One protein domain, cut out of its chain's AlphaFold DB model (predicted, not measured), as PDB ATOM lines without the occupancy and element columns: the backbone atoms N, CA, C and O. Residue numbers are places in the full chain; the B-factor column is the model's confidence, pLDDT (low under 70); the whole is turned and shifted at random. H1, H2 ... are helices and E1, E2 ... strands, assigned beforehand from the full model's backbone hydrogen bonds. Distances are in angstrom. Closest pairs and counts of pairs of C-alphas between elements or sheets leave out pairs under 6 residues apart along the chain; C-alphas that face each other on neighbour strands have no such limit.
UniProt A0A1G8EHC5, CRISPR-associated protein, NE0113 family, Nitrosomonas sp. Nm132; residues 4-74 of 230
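AT A GLANCE: This is residues 4 to 74 of the 230 residues of the protein "CRISPR-associated protein, NE0113 family" of Nitrosomonas sp. Nm132 (UniProt A0A1G8EHC5). With little regular structure, this is a long rod: strands E1 and E4, side by side, form its middle, the small hairpin of E2 and E3 lies at one end, and the short helix H1 lies toward the other. The printed part has 71 residues, with H1, E1, E2, E3 and E4 in that order; the class is mixed, and only 25 residues are in named elements. It is extended, with a radius of gyration of the C-alphas of 17.3 A and spans of 53 by 23 by 15 A.

HOW THE PARTS SIT: In H1, residues 4 to 12, every O i to N i+4 pair is within hydrogen-bond range. E1, residues 20 to 24, and E4, residues 60 to 64, are antiparallel at 153 degrees; N 21 and O 63, 2.8 A apart, are within hydrogen-bond range. E2, residues 43 to 45, and E3, residues 52 to 54, form an antiparallel hairpin at 142 degrees, with N 44 and O 53 at 2.8 A. Both are apart from E1 and E4.

IN THESE COORDINATES: H1 begins at C-alpha 4 (120.364, 17.497, -1.754) and measures 12.3 A, E1 12.7 A, E2 6.8 A and E3 6.7 A. E4, 13.0 A, ends at C-alpha 64 (121.720, 18.934, 14.723).

THE WHOLE: The farthest C-alphas, of Asn 50 and Ile 74, are 53.8 A apart. The printed part has no cut; E1 to E2 is a long link. Low-confidence residues include 4 to 8, 46 to 50 and 70 to 74.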
ATOM      1  N   VAL A   4     121.631  16.906  -1.263       53.62
ATOM      2  CA  VAL A   4     120.364  17.497  -1.754       53.62
ATOM      3  C   VAL A   4     119.368  17.811  -0.623       53.62
ATOM      4  O   VAL A   4     118.505  18.685  -0.760       53.62
ATOM      5  N   LEU A   5     119.468  17.098   0.503       59.88
ATOM      6  CA  LEU A   5     118.545  17.237   1.632       59.88
ATOM      7  C   LEU A   5     118.721  18.577   2.373       59.88
ATOM      8  O   LEU A   5     117.710  19.257   2.552       59.88
ATOM      9  N   PRO A   6     119.947  19.017   2.737       61.94
ATOM     10  CA  PRO A   6     120.168  20.334   3.336       61.94
ATOM     11  C   PRO A   6     119.656  21.492   2.470       61.94
ATOM     12  O   PRO A   6     119.000  22.399   2.984       61.94
ATOM     13  N   ASP A   7     119.894  21.438   1.157       61.84
ATOM     14  CA  ASP A   7     119.535  22.519   0.234       61.84
ATOM     15  C   ASP A   7     118.017  22.667   0.084       61.84
ATOM     16  O   ASP A   7     117.468  23.771   0.161       61.84
ATOM     17  N   SER A   8     117.306  21.545  -0.051       67.06
ATOM     18  CA  SER A   8     115.839  21.540  -0.110       67.06
ATOM     19  C   SER A   8     115.227  22.055   1.196       67.06
ATOM     20  O   SER A   8     114.241  22.795   1.193       67.06
ATOM     21  N   PHE A   9     115.833  21.703   2.328       70.94
ATOM     22  CA  PHE A   9     115.363  22.107   3.647       70.94
ATOM     23  C   PHE A   9     115.623  23.595   3.936       70.94
ATOM     24  O   PHE A   9     114.809  24.242   4.594       70.94
ATOM     25  N   SER A  10     116.688  24.170   3.371       72.75
ATOM     26  CA  SER A  10     116.958  25.614   3.398       72.75
ATOM     27  C   SER A  10     115.843  26.437   2.738       72.75
ATOM     28  O   SER A  10     115.401  27.451   3.292       72.75
ATOM     29  N   LEU A  11     115.324  25.977   1.593       67.62
ATOM     30  CA  LEU A  11     114.275  26.682   0.844       67.62
ATOM     31  C   LEU A  11     112.859  26.420   1.370       67.62
ATOM     32  O   LEU A  11     112.038  27.338   1.392       67.62
ATOM     33  N   PHE A  12     112.556  25.190   1.793       70.75
ATOM     34  CA  PHE A  12     111.182  24.779   2.113       70.75
ATOM     35  C   PHE A  12     110.911  24.545   3.601       70.75
ATOM     36  O   PHE A  12     109.739  24.507   4.001       70.75
ATOM     37  N   GLY A  13     111.950  24.432   4.431       71.38
ATOM     38  CA  GLY A  13     111.817  24.197   5.866       71.38
ATOM     39  C   GLY A  13     110.987  25.281   6.553       71.38
ATOM     40  O   GLY A  13     111.173  26.482   6.336       71.38
ATOM     41  N   ARG A  14     110.025  24.862   7.377       71.94
ATOM     42  CA  ARG A  14     109.254  25.743   8.262       71.94
ATOM     43  C   ARG A  14     110.093  26.135   9.478       71.94
ATOM     44  O   ARG A  14     111.104  25.518   9.798       71.94
ATOM     45  N   THR A  15     109.641  27.142  10.219       68.81
ATOM     46  CA  THR A  15     110.344  27.639  11.415       68.81
ATOM     47  C   THR A  15     110.531  26.564  12.495       68.81
ATOM     48  O   THR A  15     111.530  26.585  13.217       68.81
ATOM     49  N   GLN A  16     109.599  25.616  12.593       77.81
ATOM     50  CA  GLN A  16     109.661  24.488  13.522       77.81
ATOM     51  C   GLN A  16     110.480  23.294  13.008       77.81
ATOM     52  O   GLN A  16     110.751  22.379  13.783       77.81
ATOM     53  N   ASP A  17     110.880  23.294  11.737       79.75
ATOM     54  CA  ASP A  17     111.544  22.150  11.125       79.75
ATOM     55  C   ASP A  17     113.037  22.118  11.509       79.75
ATOM     56  O   ASP A  17     113.711  23.156  11.608       79.75
ATOM     57  N   ARG A  18     113.552  20.905  11.746       76.19
ATOM     58  CA  ARG A  18     114.942  20.619  12.136       76.19
ATOM     59  C   ARG A  18     115.496  19.478  11.295       76.19
ATOM     60  O   ARG A  18     114.762  18.551  10.963       76.19
ATOM     61  N   LEU A  19     116.783  19.557  10.977       79.81
ATOM     62  CA  LEU A  19     117.523  18.505  10.293       79.81
ATOM     63  C   LEU A  19     118.592  17.986  11.252       79.81
ATOM     64  O   LEU A  19     119.365  18.779  11.787       79.81
ATOM     65  N   SER A  20     118.635  16.674  11.463       81.19
ATOM     66  CA  SER A  20     119.610  16.044  12.353       81.19
ATOM     67  C   SER A  20     120.270  14.865  11.647       81.19
ATOM     68  O   SER A  20     119.608  14.100  10.945       81.19
ATOM     69  N   HIS A  21     121.576  14.717  11.839       80.88
ATOM     70  CA  HIS A  21     122.315  13.528  11.458       80.88
ATOM     71  C   HIS A  21     122.134  12.466  12.549       80.88
ATOM     72  O   HIS A  21     122.313  12.749  13.737       80.88
ATOM     73  N   VAL A  22     121.737  11.259  12.147       83.94
ATOM     74  CA  VAL A  22     121.537  10.127  13.057       83.94
ATOM     75  C   VAL A  22     122.838   9.341  13.116       83.94
ATOM     76  O   VAL A  22     123.210   8.696  12.144       83.94
ATOM     77  N   LEU A  23     123.506   9.389  14.261       83.88
ATOM     78  CA  LEU A  23     124.721   8.634  14.534       83.88
ATOM     79  C   LEU A  23     124.413   7.478  15.474       83.88
ATOM     80  O   LEU A  23     123.579   7.592  16.375       83.88
ATOM     81  N   VAL A  24     125.134   6.381  15.296       87.56
ATOM     82  CA  VAL A  24     125.173   5.277  16.248       87.56
ATOM     83  C   VAL A  24     126.614   5.088  16.694       87.56
ATOM     84  O   VAL A  24     127.539   5.292  15.916       87.56
ATOM     85  N   ASN A  25     126.828   4.741  17.958       86.56
ATOM     86  CA  ASN A  25     128.177   4.492  18.451       86.56
ATOM     87  C   ASN A  25     128.842   3.294  17.758       86.56
ATOM     88  O   ASN A  25     128.185   2.324  17.365       86.56
ATOM     89  N   ASP A  26     130.172   3.310  17.732       81.44
ATOM     90  CA  ASP A  26     130.961   2.142  17.362       81.44
ATOM     91  C   ASP A  26     130.620   0.916  18.234       81.44
ATOM     92  O   ASP A  26     130.372   1.061  19.441       81.44
ATOM     93  N   PRO A  27     130.640  -0.306  17.663       82.25
ATOM     94  CA  PRO A  27     130.954  -0.620  16.262       82.25
ATOM     95  C   PRO A  27     129.722  -0.660  15.336       82.25
ATOM     96  O   PRO A  27     129.839  -1.100  14.191       82.25
ATOM     97  N   PHE A  28     128.539  -0.265  15.816       84.69
ATOM     98  CA  PHE A  28     127.262  -0.507  15.134       84.69
ATOM     99  C   PHE A  28     127.113   0.246  13.809       84.69
ATOM    100  O   PHE A  28     126.433  -0.254  12.919       84.69
ATOM    101  N   GLU A  29     127.789   1.386  13.643       81.31
ATOM    102  CA  GLU A  29     127.786   2.173  12.399       81.31
ATOM    103  C   GLU A  29     128.337   1.371  11.210       81.31
ATOM    104  O   GLU A  29     127.882   1.505  10.078       81.31
ATOM    105  N   SER A  30     129.290   0.477  11.484       78.94
ATOM    106  CA  SER A  30     129.965  -0.344  10.476       78.94
ATOM    107  C   SER A  30     129.290  -1.696  10.210       78.94
ATOM    108  O   SER A  30     129.754  -2.449   9.349       78.94
ATOM    109  N   LEU A  31     128.234  -2.046  10.955       83.00
ATOM    110  CA  LEU A  31     127.574  -3.348  10.867       83.00
ATOM    111  C   LEU A  31     126.428  -3.303   9.844       83.00
ATOM    112  O   LEU A  31     125.399  -2.696  10.126       83.00
ATOM    113  N   PRO A  32     126.535  -4.004   8.696       78.44
ATOM    114  CA  PRO A  32     125.494  -3.969   7.663       78.44
ATOM    115  C   PRO A  32     124.145  -4.525   8.138       78.44
ATOM    116  O   PRO A  32     123.101  -4.113   7.650       78.44
ATOM    117  N   ASP A  33     124.180  -5.459   9.094       80.31
ATOM    118  CA  ASP A  33     122.999  -6.151   9.617       80.31
ATOM    119  C   ASP A  33     122.391  -5.449  10.849       80.31
ATOM    120  O   ASP A  33     121.483  -5.982  11.496       80.31
ATOM    121  N   PHE A  34     122.903  -4.269  11.217       82.81
ATOM    122  CA  PHE A  34     122.380  -3.491  12.334       82.81
ATOM    123  C   PHE A  34     121.219  -2.589  11.891       82.81
ATOM    124  O   PHE A  34     121.370  -1.719  11.039       82.81
ATOM    125  N   TYR A  35     120.059  -2.766  12.531       81.12
ATOM    126  CA  TYR A  35     118.862  -1.947  12.330       81.12
ATOM    127  C   TYR A  35     118.310  -1.485  13.679       81.12
ATOM    128  O   TYR A  35     118.205  -2.282  14.617       81.12
ATOM    129  N   PHE A  36     117.926  -0.208  13.765       78.44
ATOM    130  CA  PHE A  36     117.416   0.403  14.991       78.44
ATOM    131  C   PHE A  36     115.968   0.915  14.833       78.44
ATOM    132  O   PHE A  36     115.665   1.548  13.823       78.44
ATOM    133  N   PRO A  37     115.097   0.731  15.846       72.94
ATOM    134  CA  PRO A  37     115.284  -0.134  17.011       72.94
ATOM    135  C   PRO A  37     115.083  -1.616  16.634       72.94
ATOM    136  O   PRO A  37     114.216  -1.934  15.817       72.94
ATOM    137  N   PRO A  38     115.845  -2.556  17.215       75.56
ATOM    138  CA  PRO A  38     115.634  -3.976  16.966       75.56
ATOM    139  C   PRO A  38     114.341  -4.458  17.645       75.56
ATOM    140  O   PRO A  38     114.078  -4.132  18.800       75.56
ATOM    141  N   VAL A  39     113.551  -5.285  16.952       76.31
ATOM    142  CA  VAL A  39     112.313  -5.878  17.508       76.31
ATOM    143  C   VAL A  39     112.606  -6.785  18.713       76.31
ATOM    144  O   VAL A  39     111.827  -6.846  19.658       76.31
ATOM    145  N   GLN A  40     113.743  -7.484  18.689       79.56
ATOM    146  CA  GLN A  40     114.274  -8.287  19.792       79.56
ATOM    147  C   GLN A  40     115.788  -8.090  19.852       79.56
ATOM    148  O   GLN A  40     116.419  -7.917  18.807       79.56
ATOM    149  N   GLY A  41     116.365  -8.133  21.056       79.56
ATOM    150  CA  GLY A  41     117.814  -8.071  21.243       79.56
ATOM    151  C   GLY A  41     118.518  -9.187  20.469       79.56
ATOM    152  O   GLY A  41     118.107 -10.344  20.540       79.56
ATOM    153  N   LYS A  42     119.545  -8.834  19.692       83.81
ATOM    154  CA  LYS A  42     120.328  -9.780  18.887       83.81
ATOM    155  C   LYS A  42     121.814  -9.579  19.145       83.81
ATOM    156  O   LYS A  42     122.262  -8.464  19.402       83.81
ATOM    157  N   VAL A  43     122.579 -10.661  19.043       84.94
ATOM    158  CA  VAL A  43     124.044 -10.602  18.999       84.94
ATOM    159  C   VAL A  43     124.466 -10.500  17.539       84.94
ATOM    160  O   VAL A  43     124.105 -11.352  16.729       84.94
ATOM    161  N   LEU A  44     125.216  -9.456  17.213       83.94
ATOM    162  CA  LEU A  44     125.809  -9.234  15.901       83.94
ATOM    163  C   LEU A  44     127.314  -9.493  15.965       83.94
ATOM    164  O   LEU A  44     127.954  -9.281  16.996       83.94
ATOM    165  N   TYR A  45     127.880  -9.931  14.843       79.50
ATOM    166  CA  TYR A  45     129.309 -10.193  14.706       79.50
ATOM    167  C   TYR A  45     129.894  -9.274  13.640       79.50
ATOM    168  O   TYR A  45     129.412  -9.222  12.511       79.50
ATOM    169  N   SER A  46     130.953  -8.547  13.998       69.38
ATOM    170  CA  SER A  46     131.698  -7.746  13.025       69.38
ATOM    171  C   SER A  46     132.570  -8.645  12.151       69.38
ATOM    172  O   SER A  46     133.348  -9.444  12.677       69.38
ATOM    173  N   ARG A  47     132.495  -8.455  10.825       65.94
ATOM    174  CA  ARG A  47     133.288  -9.205   9.831       65.94
ATOM    175  C   ARG A  47     134.801  -9.088  10.045       65.94
ATOM    176  O   ARG A  47     135.521 -10.009   9.687       65.94
ATOM    177  N   ASN A  48     135.269  -7.986  10.638       63.56
ATOM    178  CA  ASN A  48     136.700  -7.692  10.756       63.56
ATOM    179  C   ASN A  48     137.312  -8.103  12.104       63.56
ATOM    180  O   ASN A  48     138.486  -8.447  12.147       63.56
ATOM    181  N   ASN A  49     136.536  -8.097  13.195       64.62
ATOM    182  CA  ASN A  49     137.075  -8.315  14.547       64.62
ATOM    183  C   ASN A  49     136.492  -9.532  15.284       64.62
ATOM    184  O   ASN A  49     136.940  -9.817  16.393       64.62
ATOM    185  N   ASN A  50     135.492 -10.224  14.719       67.06
ATOM    186  CA  ASN A  50     134.823 -11.400  15.299       67.06
ATOM    187  C   ASN A  50     134.350 -11.232  16.763       67.06
ATOM    188  O   ASN A  50     134.132 -12.210  17.477       67.06
ATOM    189  N   ARG A  51     134.200  -9.984  17.230       76.75
ATOM    190  CA  ARG A  51     133.717  -9.659  18.574       76.75
ATOM    191  C   ARG A  51     132.186  -9.655  18.571       76.75
ATOM    192  O   ARG A  51     131.617  -8.933  17.746       76.75
ATOM    193  N   PRO A  52     131.527 -10.422  19.460       81.81
ATOM    194  CA  PRO A  52     130.080 -10.364  19.611       81.81
ATOM    195  C   PRO A  52     129.685  -9.024  20.238       81.81
ATOM    196  O   PRO A  52     130.239  -8.634  21.266       81.81
ATOM    197  N   VAL A  53     128.723  -8.334  19.631       83.25
ATOM    198  CA  VAL A  53     128.107  -7.127  20.197       83.25
ATOM    199  C   VAL A  53     126.602  -7.300  20.279       83.25
ATOM    200  O   VAL A  53     125.976  -7.796  19.345       83.25
ATOM    201  N   HIS A  54     126.013  -6.921  21.408       86.50
ATOM    202  CA  HIS A  54     124.576  -7.046  21.607       86.50
ATOM    203  C   HIS A  54     123.882  -5.742  21.209       86.50
ATOM    204  O   HIS A  54     124.318  -4.657  21.581       86.50
ATOM    205  N   THR A  55     122.772  -5.815  20.474       85.31
ATOM    206  CA  THR A  55     122.071  -4.616  19.979       85.31
ATOM    207  C   THR A  55     121.515  -3.714  21.088       85.31
ATOM    208  O   THR A  55     121.152  -2.578  20.803       85.31
ATOM    209  N   SER A  56     121.435  -4.187  22.339       83.75
ATOM    210  CA  SER A  56     121.080  -3.349  23.502       83.75
ATOM    211  C   SER A  56     122.123  -2.283  23.820       83.75
ATOM    212  O   SER A  56     121.794  -1.290  24.459       83.75
ATOM    213  N   ASP A  57     123.370  -2.498  23.401       84.38
ATOM    214  CA  ASP A  57     124.479  -1.592  23.697       84.38
ATOM    215  C   ASP A  57     124.560  -0.448  22.675       84.38
ATOM    216  O   ASP A  57     125.388   0.456  22.812       84.38
ATOM    217  N   ALA A  58     123.690  -0.472  21.660       85.19
ATOM    218  CA  ALA A  58     123.577   0.581  20.672       85.19
ATOM    219  C   ALA A  58     122.911   1.825  21.273       85.19
ATOM    220  O   ALA A  58     121.821   1.783  21.845       85.19
ATOM    221  N   ARG A  59     123.574   2.960  21.095       83.81
ATOM    222  CA  ARG A  59     123.153   4.291  21.517       83.81
ATOM    223  C   ARG A  59     123.037   5.156  20.276       83.81
ATOM    224  O   ARG A  59     124.003   5.307  19.530       83.81
ATOM    225  N   ILE A  60     121.855   5.728  20.083       85.56
ATOM    226  CA  ILE A  60     121.597   6.675  19.004       85.56
ATOM    227  C   ILE A  60     121.849   8.087  19.510       85.56
ATOM    228  O   ILE A  60     121.344   8.484  20.560       85.56
ATOM    229  N   MET A  61     122.610   8.846  18.736       83.62
ATOM    230  CA  MET A  61     122.848  10.262  18.951       83.62
ATOM    231  C   MET A  61     122.301  11.036  17.757       83.62
ATOM    232  O   MET A  61     122.597  10.718  16.609       83.62
ATOM    233  N   LEU A  62     121.502  12.064  18.034       86.81
ATOM    234  CA  LEU A  62     121.051  13.012  17.023       86.81
ATOM    235  C   LEU A  62     121.937  14.248  17.110       86.81
ATOM    236  O   LEU A  62     121.933  14.940  18.127       86.81
ATOM    237  N   ALA A  63     122.701  14.511  16.057       80.19
ATOM    238  CA  ALA A  63     123.468  15.741  15.928       80.19
ATOM    239  C   ALA A  63     122.695  16.716  15.035       80.19
ATOM    240  O   ALA A  63     122.364  16.381  13.901       80.19
ATOM    241  N   ASP A  64     122.397  17.915  15.527       80.25
ATOM    242  CA  ASP A  64     121.720  18.934  14.723       80.25
ATOM    243  C   ASP A  64     122.626  19.416  13.577       80.25
ATOM    244  O   ASP A  64     123.780  19.787  13.795       80.25
ATOM    245  N   ILE A  65     122.090  19.438  12.352       77.75
ATOM    246  CA  ILE A  65     122.761  20.006  11.181       77.75
ATOM    247  C   ILE A  65     122.319  21.468  11.056       77.75
ATOM    248  O   ILE A  65     121.141  21.724  10.789       77.75
ATOM    249  N   PRO A  66     123.222  22.450  11.222       69.50
ATOM    250  CA  PRO A  66     122.874  23.841  10.990       69.50
ATOM    251  C   PRO A  66     122.644  24.078   9.492       69.50
ATOM    252  O   PRO A  66     123.466  23.706   8.658       69.50
ATOM    253  N   PHE A  67     121.541  24.738   9.147       70.81
ATOM    254  CA  PHE A  67     121.253  25.178   7.783       70.81
ATOM    255  C   PHE A  67     120.647  26.585   7.796       70.81
ATOM    256  O   PHE A  67     120.010  27.006   8.765       70.81
ATOM    257  N   VAL A  68     120.864  27.327   6.711       69.94
ATOM    258  CA  VAL A  68     120.288  28.665   6.528       69.94
ATOM    259  C   VAL A  68     118.817  28.517   6.152       69.94
ATOM    260  O   VAL A  68     118.477  27.669   5.342       69.94
ATOM    261  N   ARG A  69     117.928  29.331   6.724       71.62
ATOM    262  CA  ARG A  69     116.497  29.321   6.390       71.62
ATOM    263  C   ARG A  69     116.195  30.451   5.420       71.62
ATOM    264  O   ARG A  69     116.229  31.614   5.810       71.62
ATOM    265  N   LEU A  70     115.880  30.113   4.177       68.88
ATOM    266  CA  LEU A  70     115.641  31.086   3.108       68.88
ATOM    267  C   LEU A  70     114.155  31.278   2.786       68.88
ATOM    268  O   LEU A  70     113.798  32.289   2.186       68.88
ATOM    269  N   ARG A  71     113.270  30.379   3.247       68.69
ATOM    270  CA  ARG A  71     111.820  30.420   2.976       68.69
ATOM    271  C   ARG A  71     111.163  31.782   3.234       68.69
ATOM    272  O   ARG A  71     110.319  32.212   2.457       68.69
ATOM    273  N   GLY A  72     111.551  32.470   4.310       61.34
ATOM    274  CA  GLY A  72     111.003  33.784   4.671       61.34
ATOM    275  C   GLY A  72     111.387  34.922   3.716       61.34
ATOM    276  O   GLY A  72     110.724  35.953   3.717       61.34
ATOM    277  N   GLY A  73     112.433  34.738   2.902       57.94
ATOM    278  CA  GLY A  73     112.854  35.680   1.863       57.94
ATOM    279  C   GLY A  73     112.247  35.400   0.485       57.94
ATOM    280  O   GLY A  73     112.462  36.183  -0.436       57.94
ATOM    281  N   ILE A  74     111.497  34.303   0.327       61.16
ATOM    282  CA  ILE A  74     110.862  33.929  -0.941       61.16
ATOM    283  C   ILE A  74     109.498  34.641  -1.047       61.16
ATOM    284  O   ILE A  74     108.695  34.536  -0.113       61.16
TER     285      ILE A  74